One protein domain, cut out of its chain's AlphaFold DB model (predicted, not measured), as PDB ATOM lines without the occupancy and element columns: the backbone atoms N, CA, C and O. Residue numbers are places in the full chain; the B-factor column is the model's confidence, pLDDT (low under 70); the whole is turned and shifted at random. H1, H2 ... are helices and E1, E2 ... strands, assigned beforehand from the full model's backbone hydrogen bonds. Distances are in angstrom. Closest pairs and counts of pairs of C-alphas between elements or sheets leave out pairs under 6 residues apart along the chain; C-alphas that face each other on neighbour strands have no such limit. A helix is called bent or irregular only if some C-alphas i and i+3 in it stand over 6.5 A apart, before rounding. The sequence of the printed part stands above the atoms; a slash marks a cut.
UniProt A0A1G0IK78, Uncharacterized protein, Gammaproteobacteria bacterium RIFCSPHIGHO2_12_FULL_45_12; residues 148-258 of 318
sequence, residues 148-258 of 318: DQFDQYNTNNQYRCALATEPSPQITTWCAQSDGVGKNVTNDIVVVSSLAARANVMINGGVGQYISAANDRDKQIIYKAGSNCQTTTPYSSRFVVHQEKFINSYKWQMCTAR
ATOM      1  N   ASP A 148     140.504 121.659  63.496       93.31
ATOM      2  CA  ASP A 148     140.826 122.539  62.365       93.31
ATOM      3  C   ASP A 148     142.112 123.335  62.618       93.31
ATOM      4  O   ASP A 148     142.965 123.455  61.740       93.31
ATOM      5  N   GLN A 149     142.294 123.845  63.842       91.69
ATOM      6  CA  GLN A 149     143.530 124.524  64.231       91.69
ATOM      7  C   GLN A 149     144.727 123.566  64.206       91.69
ATOM      8  O   GLN A 149     145.809 123.940  63.753       91.69
ATOM      9  N   PHE A 150     144.550 122.328  64.675       93.06
ATOM     10  CA  PHE A 150     145.585 121.303  64.556       93.06
ATOM     11  C   PHE A 150     145.935 121.025  63.093       93.06
ATOM     12  O   PHE A 150     147.116 121.018  62.759       93.06
ATOM     13  N   ASP A 151     144.948 120.866  62.214       92.12
ATOM     14  CA  ASP A 151     145.178 120.596  60.795       92.12
ATOM     15  C   ASP A 151     145.886 121.768  60.099       92.12
ATOM     16  O   ASP A 151     146.795 121.540  59.298       92.12
ATOM     17  N   GLN A 152     145.572 123.017  60.462       90.50
ATOM     18  CA  GLN A 152     146.293 124.204  59.985       90.50
ATOM     19  C   GLN A 152     147.783 124.159  60.346       90.50
ATOM     20  O   GLN A 152     148.635 124.345  59.478       90.50
ATOM     21  N   TYR A 153     148.127 123.873  61.604       90.44
ATOM     22  CA  TYR A 153     149.532 123.764  62.010       90.44
ATOM     23  C   TYR A 153     150.209 122.515  61.439       90.44
ATOM     24  O   TYR A 153     151.368 122.566  61.036       90.44
ATOM     25  N   ASN A 154     149.499 121.392  61.364       89.94
ATOM     26  CA  ASN A 154     150.049 120.129  60.885       89.94
ATOM     27  C   ASN A 154     150.359 120.162  59.381       89.94
ATOM     28  O   ASN A 154     151.324 119.539  58.934       89.94
ATOM     29  N   THR A 155     149.581 120.915  58.602       86.81
ATOM     30  CA  THR A 155     149.815 121.113  57.163       86.81
ATOM     31  C   THR A 155     150.791 122.248  56.864       86.81
ATOM     32  O   THR A 155     151.464 122.199  55.838       86.81
ATOM     33  N   ASN A 156     150.960 123.219  57.766       86.69
ATOM     34  CA  ASN A 156     151.957 124.274  57.612       86.69
ATOM     35  C   ASN A 156     153.391 123.712  57.765       86.69
ATOM     36  O   ASN A 156     153.704 122.959  58.693       86.69
ATOM     37  N   ASN A 157     154.283 124.072  56.838       82.94
ATOM     38  CA  ASN A 157     155.683 123.638  56.842       82.94
ATOM     39  C   ASN A 157     156.504 124.285  57.972       82.94
ATOM     40  O   ASN A 157     157.493 123.704  58.404       82.94
ATOM     41  N   GLN A 158     156.072 125.431  58.513       88.06
ATOM     42  CA  GLN A 158     156.733 126.128  59.627       88.06
ATOM     43  C   GLN A 158     156.614 125.397  60.969       88.06
ATOM     44  O   GLN A 158     157.284 125.769  61.931       88.06
ATOM     45  N   TYR A 159     155.765 124.373  61.060       89.56
ATOM     46  CA  TYR A 159     155.474 123.692  62.313       89.56
ATOM     47  C   TYR A 159     155.772 122.196  62.236       89.56
ATOM     48  O   TYR A 159     155.677 121.534  61.194       89.56
ATOM     49  N   ARG A 160     156.129 121.642  63.392       88.38
ATOM     50  CA  ARG A 160     156.214 120.207  63.640       88.38
ATOM     51  C   ARG A 160     155.199 119.853  64.711       88.38
ATOM     52  O   ARG A 160     155.311 120.332  65.832       88.38
ATOM     53  N   CYS A 161     154.244 118.996  64.373       90.06
ATOM     54  CA  CYS A 161     153.262 118.500  65.328       90.06
ATOM     55  C   CYS A 161     153.623 117.086  65.788       90.06
ATOM     56  O   CYS A 161     153.997 116.236  64.978       90.06
ATOM     57  N   ALA A 162     153.539 116.846  67.090       91.75
ATOM     58  CA  ALA A 162     153.749 115.546  67.711       91.75
ATOM     59  C   ALA A 162     152.988 115.465  69.040       91.75
ATOM     60  O   ALA A 162     152.628 116.485  69.631       91.75
ATOM     61  N   LEU A 163     152.793 114.247  69.551       91.25
ATOM     62  CA  LEU A 163     152.298 114.081  70.915       91.25
ATOM     63  C   LEU A 163     153.282 114.704  71.903       91.25
ATOM     64  O   LEU A 163     154.484 114.449  71.831       91.25
ATOM     65  N   ALA A 164     152.754 115.476  72.847       88.62
ATOM     66  CA  ALA A 164     153.549 116.111  73.880       88.62
ATOM     67  C   ALA A 164     154.355 115.062  74.667       88.62
ATOM     68  O   ALA A 164     153.811 114.079  75.193       88.62
ATOM     69  N   THR A 165     155.670 115.251  74.743       83.69
ATOM     70  CA  THR A 165     156.537 114.394  75.560       83.69
ATOM     71  C   THR A 165     156.238 114.623  77.040       83.69
ATOM     72  O   THR A 165     156.032 113.646  77.760       83.69
ATOM     73  N   GLU A 166     156.083 115.895  77.421       76.75
ATOM     74  CA  GLU A 166     155.689 116.381  78.745       76.75
ATOM     75  C   GLU A 166     154.508 117.375  78.643       76.75
ATOM     76  O   GLU A 166     154.396 118.071  77.629       76.75
ATOM     77  N   PRO A 167     153.648 117.493  79.673       71.06
ATOM     78  CA  PRO A 167     153.657 116.702  80.903       71.06
ATOM     79  C   PRO A 167     153.314 115.223  80.659       71.06
ATOM     80  O   PRO A 167     152.835 114.838  79.587       71.06
ATOM     81  N   SER A 168     153.549 114.403  81.685       76.62
ATOM     82  CA  SER A 168     153.093 113.010  81.771       76.62
ATOM     83  C   SER A 168     151.650 112.815  81.264       76.62
ATOM     84  O   SER A 168     150.842 113.751  81.327       76.62
ATOM     85  N   PRO A 169     151.304 111.603  80.774       86.94
ATOM     86  CA  PRO A 169     149.972 111.300  80.261       86.94
ATOM     87  C   PRO A 169     148.866 111.812  81.180       86.94
ATOM     88  O   PRO A 169     148.853 111.542  82.381       86.94
ATOM     89  N   GLN A 170     147.938 112.556  80.596       91.62
ATOM     90  CA  GLN A 170     146.763 113.047  81.290       91.62
ATOM     91  C   GLN A 170     145.751 111.913  81.418       91.62
ATOM     92  O   GLN A 170     145.707 111.017  80.575       91.62
ATOM     93  N   ILE A 171     144.927 111.951  82.462       93.31
ATOM     94  CA  ILE A 171     143.939 110.907  82.734       93.31
ATOM     95  C   ILE A 171     142.542 111.507  82.648       93.31
ATOM     96  O   ILE A 171     142.268 112.570  83.200       93.31
ATOM     97  N   THR A 172     141.643 110.804  81.972       92.50
ATOM     98  CA  THR A 172     140.200 110.990  82.115       92.50
ATOM     99  C   THR A 172     139.563 109.680  82.555       92.50
ATOM    100  O   THR A 172     140.102 108.598  82.314       92.50
ATOM    101  N   THR A 173     138.432 109.766  83.244       92.75
ATOM    102  CA  THR A 173     137.737 108.591  83.768       92.75
ATOM    103  C   THR A 173     136.313 108.563  83.265       92.75
ATOM    104  O   THR A 173     135.627 109.583  83.305       92.75
ATOM    105  N   TRP A 174     135.856 107.387  82.862       92.19
ATOM    106  CA  TRP A 174     134.476 107.151  82.469       92.19
ATOM    107  C   TRP A 174     133.877 106.065  83.353       92.19
ATOM    108  O   TRP A 174     134.530 105.068  83.657       92.19
ATOM    109  N   CYS A 175     132.650 106.286  83.809       93.44
ATOM    110  CA  CYS A 175     131.927 105.339  84.638       93.44
ATOM    111  C   CYS A 175     130.721 104.816  83.875       93.44
ATOM    112  O   CYS A 175     129.944 105.600  83.328       93.44
ATOM    113  N   ALA A 176     130.541 103.502  83.886       92.69
ATOM    114  CA  ALA A 176     129.506 102.857  83.106       92.69
ATOM    115  C   ALA A 176     128.789 101.790  83.898       92.69
ATOM    116  O   ALA A 176     129.404 101.009  84.618       92.69
ATOM    117  N   GLN A 177     127.471 101.771  83.767       91.50
ATOM    118  CA  GLN A 177     126.633 100.805  84.452       91.50
ATOM    119  C   GLN A 177     126.479  99.547  83.599       91.50
ATOM    120  O   GLN A 177     126.184  99.641  82.409       91.50
ATOM    121  N   SER A 178     126.636  98.378  84.217       88.81
ATOM    122  CA  SER A 178     126.280  97.111  83.589       88.81
ATOM    123  C   SER A 178     124.766  97.001  83.438       88.81
ATOM    124  O   SER A 178     123.990  97.425  84.296       88.81
ATOM    125  N   ASP A 179     124.317  96.420  82.337       76.19
ATOM    126  CA  ASP A 179     122.902  96.230  82.015       76.19
ATOM    127  C   ASP A 179     122.338  94.901  82.557       76.19
ATOM    128  O   ASP A 179     121.274  94.450  82.135       76.19
ATOM    129  N   GLY A 180     123.028  94.286  83.526       67.12
ATOM    130  CA  GLY A 180     122.596  93.079  84.232       67.12
ATOM    131  C   GLY A 180     123.609  91.935  84.179       67.12
ATOM    132  O   GLY A 180     124.792  92.129  83.907       67.12
ATOM    133  N   VAL A 181     123.141  90.726  84.499       63.19
ATOM    134  CA  VAL A 181     123.992  89.549  84.734       63.19
ATOM    135  C   VAL A 181     124.843  89.207  83.506       63.19
ATOM    136  O   VAL A 181     124.316  88.857  82.453       63.19
ATOM    137  N   GLY A 182     126.168  89.239  83.669       57.75
ATOM    138  CA  GLY A 182     127.119  88.623  82.735       57.75
ATOM    139  C   GLY A 182     127.380  89.382  81.433       57.75
ATOM    140  O   GLY A 182     128.049  88.838  80.557       57.75
ATOM    141  N   LYS A 183     126.890  90.613  81.287       70.38
ATOM    142  CA  LYS A 183     127.187  91.428  80.108       70.38
ATOM    143  C   LYS A 183     128.488  92.205  80.269       70.38
ATOM    144  O   LYS A 183     128.831  92.673  81.351       70.38
ATOM    145  N   ASN A 184     129.225  92.308  79.165       72.19
ATOM    146  CA  ASN A 184     130.468  93.061  79.113       72.19
ATOM    147  C   ASN A 184     130.155  94.552  79.032       72.19
ATOM    148  O   ASN A 184     129.536  95.001  78.070       72.19
ATOM    149  N   VAL A 185     130.619  95.312  80.020       87.12
ATOM    150  CA  VAL A 185     130.665  96.767  79.928       87.12
ATOM    151  C   VAL A 185     131.863  97.132  79.057       87.12
ATOM    152  O   VAL A 185     132.976  96.654  79.273       87.12
ATOM    153  N   THR A 186     131.637  97.945  78.034       86.81
ATOM    154  CA  THR A 186     132.690  98.433  77.139       86.81
ATOM    155  C   THR A 186     132.936  99.899  77.410       86.81
ATOM    156  O   THR A 186     131.972 100.611  77.653       86.81
ATOM    157  N   ASN A 187     134.190 100.342  77.307       90.69
ATOM    158  CA  ASN A 187     134.566 101.754  77.391       90.69
ATOM    159  C   ASN A 187     133.804 102.620  76.365       90.69
ATOM    160  O   ASN A 187     133.204 102.091  75.425       90.69
ATOM    161  N   ASP A 188     133.887 103.942  76.508       88.94
ATOM    162  CA  ASP A 188     133.357 104.891  75.530       88.94
ATOM    163  C   ASP A 188     133.841 104.532  74.112       88.94
ATOM    164  O   ASP A 188     135.039 104.356  73.859       88.94
ATOM    165  N   ILE A 189     132.893 104.413  73.180       89.12
ATOM    166  CA  ILE A 189     133.149 104.030  71.791       89.12
ATOM    167  C   ILE A 189     134.142 104.977  71.105       89.12
ATOM    168  O   ILE A 189     134.954 104.527  70.292       89.12
ATOM    169  N   VAL A 190     134.135 106.266  71.457       89.12
ATOM    170  CA  VAL A 190     135.082 107.263  70.945       89.12
ATOM    171  C   VAL A 190     136.492 106.927  71.415       89.12
ATOM    172  O   VAL A 190     137.420 106.942  70.611       89.12
ATOM    173  N   VAL A 191     136.665 106.543  72.680       90.06
ATOM    174  CA  VAL A 191     137.970 106.151  73.232       90.06
ATOM    175  C   VAL A 191     138.484 104.883  72.555       90.06
ATOM    176  O   VAL A 191     139.620 104.858  72.083       90.06
ATOM    177  N   VAL A 192     137.649 103.842  72.465       88.69
ATOM    178  CA  VAL A 192     138.032 102.546  71.879       88.69
ATOM    179  C   VAL A 192     138.437 102.703  70.415       88.69
ATOM    180  O   VAL A 192     139.499 102.226  70.008       88.69
ATOM    181  N   SER A 193     137.618 103.399  69.625       90.31
ATOM    182  CA  SER A 193     137.894 103.625  68.202       90.31
ATOM    183  C   SER A 193     139.127 104.505  67.985       90.31
ATOM    184  O   SER A 193     139.960 104.185  67.135       90.31
ATOM    185  N   SER A 194     139.304 105.556  68.789       90.44
ATOM    186  CA  SER A 194     140.456 106.458  68.676       90.44
ATOM    187  C   SER A 194     141.770 105.789  69.074       90.44
ATOM    188  O   SER A 194     142.784 106.027  68.424       90.44
ATOM    189  N   LEU A 195     141.761 104.919  70.093       89.50
ATOM    190  CA  LEU A 195     142.923 104.111  70.479       89.50
ATOM    191  C   LEU A 195     143.353 103.173  69.350       89.50
ATOM    192  O   LEU A 195     144.528 103.143  68.989       89.50
ATOM    193  N   ALA A 196     142.399 102.438  68.771       89.50
ATOM    194  CA  ALA A 196     142.671 101.494  67.691       89.50
ATOM    195  C   ALA A 196     143.193 102.196  66.427       89.50
ATOM    196  O   ALA A 196     144.149 101.733  65.808       89.50
ATOM    197  N   ALA A 197     142.596 103.335  66.066       90.94
ATOM    198  CA  ALA A 197     142.964 104.103  64.877       90.94
ATOM    199  C   ALA A 197     144.150 105.056  65.091       90.94
ATOM    200  O   ALA A 197     144.597 105.681  64.131       90.94
ATOM    201  N   ARG A 198     144.636 105.207  66.332       89.50
ATOM    202  CA  ARG A 198     145.600 106.249  66.719       89.50
ATOM    203  C   ARG A 198     145.149 107.656  66.284       89.50
ATOM    204  O   ARG A 198     145.945 108.455  65.800       89.50
ATOM    205  N   ALA A 199     143.855 107.936  66.426       91.00
ATOM    206  CA  ALA A 199     143.238 109.153  65.914       91.00
ATOM    207  C   ALA A 199     143.375 110.338  66.880       91.00
ATOM    208  O   ALA A 199     143.233 110.184  68.095       91.00
ATOM    209  N   ASN A 200     143.573 111.531  66.315       91.75
ATOM    210  CA  ASN A 200     143.451 112.789  67.046       91.75
ATOM    211  C   ASN A 200     141.977 113.131  67.247       91.75
ATOM    212  O   ASN A 200     141.204 113.132  66.290       91.75
ATOM    213  N   VAL A 201     141.602 113.440  68.483       93.25
ATOM    214  CA  VAL A 201     140.237 113.791  68.873       93.25
ATOM    215  C   VAL A 201     140.237 114.947  69.861       93.25
ATOM    216  O   VAL A 201     141.250 115.257  70.490       93.25
ATOM    217  N   MET A 202     139.074 115.578  70.004       93.44
ATOM    218  CA  MET A 202     138.847 116.538  71.076       93.44
ATOM    219  C   MET A 202     138.687 115.787  72.400       93.44
ATOM    220  O   MET A 202     137.764 114.997  72.572       93.44
ATOM    221  N   ILE A 203     139.579 116.055  73.342       91.94
ATOM    222  CA  ILE A 203     139.514 115.594  74.734       91.94
ATOM    223  C   ILE A 203     139.479 116.879  75.563       91.94
ATOM    224  O   ILE A 203     140.114 117.830  75.150       91.94
ATOM    225  N   ASN A 204     138.724 116.986  76.659       86.88
ATOM    226  CA  ASN A 204     138.780 118.090  77.646       86.88
ATOM    227  C   ASN A 204     139.203 119.507  77.145       86.88
ATOM    228  O   ASN A 204     140.041 120.153  77.769       86.88
ATOM    229  N   GLY A 205     138.639 119.998  76.032       84.62
ATOM    230  CA  GLY A 205     138.942 121.331  75.482       84.62
ATOM    231  C   GLY A 205     140.225 121.463  74.643       84.62
ATOM    232  O   GLY A 205     140.583 122.580  74.284       84.62
ATOM    233  N   GLY A 206     140.900 120.362  74.305       90.88
ATOM    234  CA  GLY A 206     142.091 120.342  73.458       90.88
ATOM    235  C   GLY A 206     142.116 119.187  72.449       90.88
ATOM    236  O   GLY A 206     141.350 118.229  72.554       90.88
ATOM    237  N   VAL A 207     143.016 119.253  71.469       92.50
ATOM    238  CA  VAL A 207     143.287 118.148  70.533       92.50
ATOM    239  C   VAL A 207     144.330 117.212  71.122       92.50
ATOM    240  O   VAL A 207     145.454 117.623  71.417       92.50
ATOM    241  N   GLY A 208     143.989 115.935  71.263       92.38
ATOM    242  CA  GLY A 208     144.888 114.919  71.794       92.38
ATOM    243  C   GLY A 208     144.617 113.533  71.234       92.38
ATOM    244  O   GLY A 208     143.732 113.327  70.407       92.38
ATOM    245  N   GLN A 209     145.396 112.574  71.710       94.06
ATOM    246  CA  GLN A 209     145.273 111.173  71.347       94.06
ATOM    247  C   GLN A 209     145.253 110.325  72.615       94.06
ATOM    248  O   GLN A 209     146.117 110.466  73.488       94.06
ATOM    249  N   TYR A 210     144.282 109.421  72.703       92.69
ATOM    250  CA  TYR A 210     144.300 108.372  73.715       92.69
ATOM    251  C   TYR A 210     145.463 107.416  73.439       92.69
ATOM    252  O   TYR A 210     145.672 106.989  72.304       92.69
ATOM    253  N   ILE A 211     146.223 107.085  74.481       94.31
ATOM    254  CA  ILE A 211     147.406 106.213  74.389       94.31
ATOM    255  C   ILE A 211     147.198 104.873  75.093       94.31
ATOM    256  O   ILE A 211     147.832 103.884  74.735       94.31
ATOM    257  N   SER A 212     146.305 104.823  76.081       94.00
ATOM    258  CA  SER A 212     145.884 103.582  76.719       94.00
ATOM    259  C   SER A 212     144.510 103.735  77.366       94.00
ATOM    260  O   SER A 212     144.067 104.839  77.692       94.00
ATOM    261  N   ALA A 213     143.846 102.602  77.561       93.56
ATOM    262  CA  ALA A 213     142.658 102.482  78.387       93.56
ATOM    263  C   ALA A 213     142.819 101.272  79.306       93.56
ATOM    264  O   ALA A 213     143.348 100.240  78.893       93.56
ATOM    265  N   ALA A 214     142.355 101.406  80.540       94.12
ATOM    266  CA  ALA A 214     142.298 100.335  81.523       94.12
ATOM    267  C   ALA A 214     140.915 100.304  82.169       94.12
ATOM    268  O   ALA A 214     140.245 101.334  82.262       94.12
ATOM    269  N   ASN A 215     140.505  99.136  82.647       94.38
ATOM    270  CA  ASN A 215     139.295  98.980  83.434       94.38
ATOM    271  C   ASN A 215     139.673  98.505  84.837       94.38
ATOM    272  O   ASN A 215     140.404  97.529  85.002       94.38
ATOM    273  N   ASP A 216     139.169  99.175  85.869       94.19
ATOM    274  CA  ASP A 216     139.407  98.757  87.253       94.19
ATOM    275  C   ASP A 216     138.824  97.359  87.550       94.19
ATOM    276  O   ASP A 216     139.327  96.651  88.430       94.19
ATOM    277  N   ARG A 217     137.855  96.889  86.749       89.38
ATOM    278  CA  ARG A 217     137.357  95.506  86.778       89.38
ATOM    279  C   ARG A 217     138.475  94.477  86.587       89.38
ATOM    280  O   ARG A 217     138.434  93.430  87.234       89.38
ATOM    281  N   ASP A 218     139.488  94.767  85.770       90.44
ATOM    282  CA  ASP A 218     140.630  93.867  85.538       90.44
ATOM    283  C   ASP A 218     141.449  93.645  86.821       90.44
ATOM    284  O   ASP A 218     142.111  92.623  86.991       90.44
ATOM    285  N   LYS A 219     141.336  94.576  87.776       91.75
ATOM    286  CA  LYS A 219     141.906  94.503  89.127       91.75
ATOM    287  C   LYS A 219     140.901  93.999  90.167       91.75
ATOM    288  O   LYS A 219     141.129  94.154  91.361       91.75
ATOM    289  N   GLN A 220     139.789  93.406  89.729       92.69
ATOM    290  CA  GLN A 220     138.680  92.947  90.572       92.69
ATOM    291  C   GLN A 220     137.992  94.074  91.364       92.69
ATOM    292  O   GLN A 220     137.393  93.827  92.410       92.69
ATOM    293  N   ILE A 221     138.044  95.315  90.871       93.94
ATOM    294  CA  ILE A 221     137.379  96.464  91.491       93.94
ATOM    295  C   ILE A 221     136.133  96.808  90.676       93.94
ATOM    296  O   ILE A 221     136.204  97.089  89.484       93.94
ATOM    297  N   ILE A 222     134.977  96.803  91.339       94.38
ATOM    298  CA  ILE A 222     133.695  97.232  90.773       94.38
ATOM    299  C   ILE A 222     132.984  98.173  91.742       94.38
ATOM    300  O   ILE A 222     133.261  98.191  92.947       94.38
ATOM    301  N   TYR A 223     132.042  98.944  91.215       95.12
ATOM    302  CA  TYR A 223     131.370 100.014  91.935       95.12
ATOM    303  C   TYR A 223     129.878  99.747  92.095       95.12
ATOM    304  O   TYR A 223     129.241  99.073  91.283       95.12
ATOM    305  N   LYS A 224     129.303 100.289  93.166       94.44
ATOM    306  CA  LYS A 224     127.870 100.222  93.437       94.44
ATOM    307  C   LYS A 224     127.100 100.923  92.314       94.44
ATOM    308  O   LYS A 224     127.460 102.029  91.910       94.44
ATOM    309  N   ALA A 225     126.022 100.302  91.838       91.25
ATOM    310  CA  ALA A 225     125.132 100.909  90.850       91.25
ATOM    311  C   ALA A 225     124.626 102.287  91.320       91.25
ATOM    312  O   ALA A 225     124.308 102.468  92.497       91.25
ATOM    313  N   GLY A 226     124.584 103.260  90.407       89.38
ATOM    314  CA  GLY A 226     124.185 104.637  90.706       89.38
ATOM    315  C   GLY A 226     125.193 105.464  91.520       89.38
ATOM    316  O   GLY A 226     124.905 106.620  91.803       89.38
ATOM    317  N   SER A 227     126.369 104.929  91.880       93.44
ATOM    318  CA  SER A 227     127.381 105.674  92.659       93.44
ATOM    319  C   SER A 227     128.294 106.572  91.818       93.44
ATOM    320  O   SER A 227     129.157 107.245  92.372       93.44
ATOM    321  N   ASN A 228     128.151 106.554  90.491       93.31
ATOM    322  CA  ASN A 228     129.069 107.192  89.544       93.31
ATOM    323  C   ASN A 228     130.539 106.808  89.806       93.31
ATOM    324  O   ASN A 228     131.439 107.647  89.795       93.31
ATOM    325  N   CYS A 229     130.765 105.527  90.106       95.00
ATOM    326  CA  CYS A 229     132.076 104.968  90.424       95.00
ATOM    327  C   CYS A 229     132.776 105.626  91.631       95.00
ATOM    328  O   CYS A 229     134.006 105.681  91.691       95.00
ATOM    329  N   GLN A 230     132.003 106.110  92.611       95.75
ATOM    330  CA  GLN A 230     132.534 106.678  93.858       95.75
ATOM    331  C   GLN A 230     132.566 105.674  95.015       95.75
ATOM    332  O   GLN A 230     133.356 105.832  95.941       95.75
ATOM    333  N   THR A 231     131.726 104.635  94.984       96.50
ATOM    334  CA  THR A 231     131.629 103.648  96.071       96.50
ATOM    335  C   THR A 231     131.877 102.248  95.538       96.50
ATOM    336  O   THR A 231     131.151 101.785  94.660       96.50
ATOM    337  N   THR A 232     132.887 101.558  96.066       95.88
ATOM    338  CA  THR A 232     133.191 100.172  95.689       95.88
ATOM    339  C   THR A 232     132.204  99.189  96.323       95.88
ATOM    340  O   THR A 232     131.552  99.481  97.326       95.88
ATOM    341  N   THR A 233     132.069  98.009  95.725       93.81
ATOM    342  CA  THR A 233     131.288  96.884  96.262       93.81
ATOM    343  C   THR A 233     132.112  95.598  96.134       93.81
ATOM    344  O   THR A 233     133.005  95.552  95.283       93.81
ATOM    345  N   PRO A 234     131.870  94.544  96.939       93.56
ATOM    346  CA  PRO A 234     132.609  93.292  96.803       93.56
ATOM    347  C   PRO A 234     132.525  92.740  95.377       93.56
ATOM    348  O   PRO A 234     131.432  92.695  94.807       93.56
ATOM    349  N   TYR A 235     133.646  92.271  94.819       90.25
ATOM    350  CA  TYR A 235     133.718  91.783  93.432       90.25
ATOM    351  C   TYR A 235     132.779  90.604  93.135       90.25
ATOM    352  O   TYR A 235     132.341  90.414  92.000       90.25
ATOM    353  N   SER A 236     132.399  89.837  94.161       90.00
ATOM    354  CA  SER A 236     131.347  88.815  94.073       90.00
ATOM    355  C   SER A 236     129.999  89.373  93.592       90.00
ATOM    356  O   SER A 236     129.198  88.631  93.032       90.00
ATOM    357  N   SER A 237     129.769  90.683  93.722       88.38
ATOM    358  CA  SER A 237     128.568  91.386  93.252       88.38
ATOM    359  C   SER A 237     128.557  91.644  91.741       88.38
ATOM    360  O   SER A 237     127.591  92.199  91.231       88.38
ATOM    361  N   ARG A 238     129.583  91.230  90.982       87.00
ATOM    362  CA  ARG A 238     129.629  91.404  89.513       87.00
ATOM    363  C   ARG A 238     128.480  90.715  88.762       87.00
ATOM    364  O   ARG A 238     128.252  90.988  87.590       87.00
ATOM    365  N   PHE A 239     127.780  89.795  89.424       87.81
ATOM    366  CA  PHE A 239     126.622  89.090  88.875       87.81
ATOM    367  C   PHE A 239     125.306  89.859  89.033       87.81
ATOM    368  O   PHE A 239     124.285  89.397  88.540       87.81
ATOM    369  N   VAL A 240     125.306  91.017  89.694       87.81
ATOM    370  CA  VAL A 240     124.172  91.952  89.722       87.81
ATOM    371  C   VAL A 240     124.552  93.253  89.013       87.81
ATOM    372  O   VAL A 240     125.701  93.435  88.610       87.81
ATOM    373  N   VAL A 241     123.589  94.164  88.844       90.94
ATOM    374  CA  VAL A 241     123.843  95.502  88.287       90.94
ATOM    375  C   VAL A 241     124.902  96.211  89.133       90.94
ATOM    376  O   VAL A 241     124.763  96.349  90.350       90.94
ATOM    377  N   HIS A 242     125.962  96.666  88.480       91.75
ATOM    378  CA  HIS A 242     127.103  97.346  89.082       91.75
ATOM    379  C   HIS A 242     127.642  98.393  88.106       91.75
ATOM    380  O   HIS A 242     127.125  98.553  87.002       91.75
ATOM    381  N   GLN A 243     128.658  99.137  88.517       93.75
ATOM    382  CA  GLN A 243     129.368 100.081  87.665       93.75
ATOM    383  C   GLN A 243     130.831  99.665  87.502       93.75
ATOM    384  O   GLN A 243     131.456  99.174  88.444       93.75
ATOM    385  N   GLU A 244     131.371  99.872  86.308       93.44
ATOM    386  CA  GLU A 244     132.778  99.678  85.968       93.44
ATOM    387  C   GLU A 244     133.410 101.042  85.659       93.44
ATOM    388  O   GLU A 244     132.788 101.899  85.021       93.44
ATOM    389  N   LYS A 245     134.636 101.255  86.150       94.94
ATOM    390  CA  LYS A 245     135.388 102.494  85.949       94.94
ATOM    391  C   LYS A 245     136.491 102.258  84.933       94.94
ATOM    392  O   LYS A 245     137.373 101.425  85.133       94.94
ATOM    393  N   PHE A 246     136.463 103.060  83.885       95.62
ATOM    394  CA  PHE A 246     137.460 103.084  82.835       95.62
ATOM    395  C   PHE A 246     138.395 104.266  83.059       95.62
ATOM    396  O   PHE A 246     137.951 105.394  83.288       95.62
ATOM    397  N   ILE A 247     139.695 103.996  83.017       95.56
ATOM    398  CA  ILE A 247     140.773 104.967  83.176       95.56
ATOM    399  C   ILE A 247     141.449 105.104  81.817       95.56
ATOM    400  O   ILE A 247     142.060 104.158  81.320       95.56
ATOM    401  N   ASN A 248     141.325 106.283  81.220       95.31
ATOM    402  CA  ASN A 248     141.775 106.572  79.867       95.31
ATOM    403  C   ASN A 248     142.933 107.559  79.932       95.31
ATOM    404  O   ASN A 248     142.745 108.708  80.339       95.31
ATOM    405  N   SER A 249     144.115 107.118  79.516       95.00
ATOM    406  CA  SER A 249     145.288 107.981  79.439       95.00
ATOM    407  C   SER A 249     145.406 108.572  78.043       95.00
ATOM    408  O   SER A 249     145.222 107.881  77.038       95.00
ATOM    409  N   TYR A 250     145.749 109.848  77.968       93.44
ATOM    410  CA  TYR A 250     145.908 110.567  76.714       93.44
ATOM    411  C   TYR A 250     147.068 111.559  76.779       93.44
ATOM    412  O   TYR A 250     147.555 111.922  77.852       93.44
ATOM    413  N   LYS A 251     147.522 111.994  75.606       94.00
ATOM    414  CA  LYS A 251     148.490 113.082  75.445       94.00
ATOM    415  C   LYS A 251     147.927 114.122  74.491       94.00
ATOM    416  O   LYS A 251     147.256 113.772  73.521       94.00
ATOM    417  N   TRP A 252     148.196 115.393  74.768       93.12
ATOM    418  CA  TRP A 252     147.849 116.477  73.853       93.12
ATOM    419  C   TRP A 252     148.759 116.475  72.630       93.12
ATOM    420  O   TRP A 252     149.928 116.094  72.718       93.12
ATOM    421  N   GLN A 253     148.228 116.939  71.504       92.69
ATOM    422  CA  GLN A 253     149.037 117.319  70.358       92.69
ATOM    423  C   GLN A 253     149.725 118.652  70.649       92.69
ATOM    424  O   GLN A 253     149.102 119.609  71.110       92.69
ATOM    425  N   MET A 254     151.023 118.702  70.379       91.94
ATOM    426  CA  MET A 254     151.849 119.892  70.491       91.94
ATOM    427  C   MET A 254     152.436 120.193  69.118       91.94
ATOM    428  O   MET A 254     153.095 119.340  68.527       91.94
ATOM    429  N   CYS A 255     152.211 121.407  68.624       92.31
ATOM    430  CA  CYS A 255     152.853 121.895  67.412       92.31
ATOM    431  C   CYS A 255     153.915 122.924  67.796       92.31
ATOM    432  O   CYS A 255     153.607 123.955  68.382       92.31
ATOM    433  N   THR A 256     155.177 122.645  67.492       91.38
ATOM    434  CA  THR A 256     156.285 123.567  67.744       91.38
ATOM    435  C   THR A 256     156.676 124.274  66.459       91.38
ATOM    436  O   THR A 256     156.746 123.658  65.394       91.38
ATOM    437  N   ALA A 257     156.912 125.584  66.556       91.06
ATOM    438  CA  ALA A 257     157.485 126.344  65.456       91.06
ATOM    439  C   ALA A 257     158.918 125.861  65.216       91.06
ATOM    440  O   ALA A 257     159.715 125.756  66.154       91.06
ATOM    441  N   ARG A 258     159.233 125.550  63.962       87.62
ATOM    442  CA  ARG A 258     160.585 125.205  63.534       87.62
ATOM    443  C   ARG A 258     161.451 126.473  63.542       87.62
ATOM    444  O   ARG A 258     160.924 127.553  63.260       87.62
TER     445      ARG A 258
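AT A GLANCE: This is residues 148 to 258 of the 318 residues of an uncharacterized protein of Gammaproteobacteria bacterium RIFCSPHIGHO2_12_FULL_45_12 (UniProt A0A1G0IK78). What does the model look like? It is a loose rod built along one long strand, E6, in a strongly twisted sheet, with E1 and E2 on one side of E6, E4 and E5 on the other, and E3 beside E4. H1 and H2 cover parts of one face, H1 near one end of the rod, while short H3 and H4 lie toward the other end. What is its make-up? The printed part has 111 residues, with four named helices and six named strands in the order H1 E1 E2 H2 E3 E4 H3 E5 H4 E6, a mixed class of helices and strands. The sheet is branched with antiparallel neighbours, the radius of gyration of the C-alphas is 17.5 A, and the spans are 56 by 22 by 20 A.

HOW THE PARTS SIT: How do the strands pair? E6, residues 242 to 257, has E1, residues 159 to 163, and E2, residues 170 to 177, on one side, and E4, residues 206 to 215, and E5, residues 222 to 224, on the other side. E3, residues 201 to 203, forms a hairpin with E4, which bends by 66 degrees at residue 209. Within hydrogen-bond range are N 160 and O 256 at 2.9 A, N 172 and O 248 at 2.9 A, N 214 and O 247 at 2.9 A, N 223 and O 243 at 2.8 A, and N 203 and O 206 at 2.9 A. Where are the longer helices? H1, residues 148 to 155, is over E6, only just not over E1, on which 2 of its C-alphas fall; its height over the sheet is 8.3 A, and its closest C-alphas to E1 are those of Asn 154 and Cys 161, 5.7 A. On the same face H2, residues 189 to 197, is over E4, only just not over E6, on which 2 of its C-alphas fall; it runs across the strands, 81 degrees from E4 on the local plane, at a height of 8.4 A, and its closest C-alphas to E4 are those of Leu 195 and Tyr 210, 5.5 A. And the short ones? H3, residues 216 to 219, and H4, residues 235 to 239, only graze the sheet; the closest C-alphas of H3 and E6 are those of Asp 216 and Lys 245, 5.6 A, and those of E5 and H4 are Ile 222 and Tyr 235, 6.1 A. In H1 and H2 every O i to N i+4 pair is within hydrogen-bond range, H3 is too short for one, and irregular H4, with C-alphas 236 and 239 7.0 A apart, has 0 of 1, with 1 of 2 O i to N i+3 pairs.

IN THESE COORDINATES: Where does E6 run? From C-alpha 242 at (127.103, 97.346, 89.082) to C-alpha 257 at (157.485, 126.344, 65.456), 48.2 A. How long are others? E2 is 23.8 A, E4 23.7 A, E1 13.3 A, H2 12.0 A and H1 10.5 A, H1 beginning at C-alpha 148, (140.826, 122.539, 62.365).

THE WHOLE: How far does it reach? The C-alphas farthest apart are those of Gln 158 and Ser 236, 56.8 A. Is it whole and well determined? The printed part has no cut, the link from E2 to H2 is long, and residues 180 to 182 are under pLDDT 70.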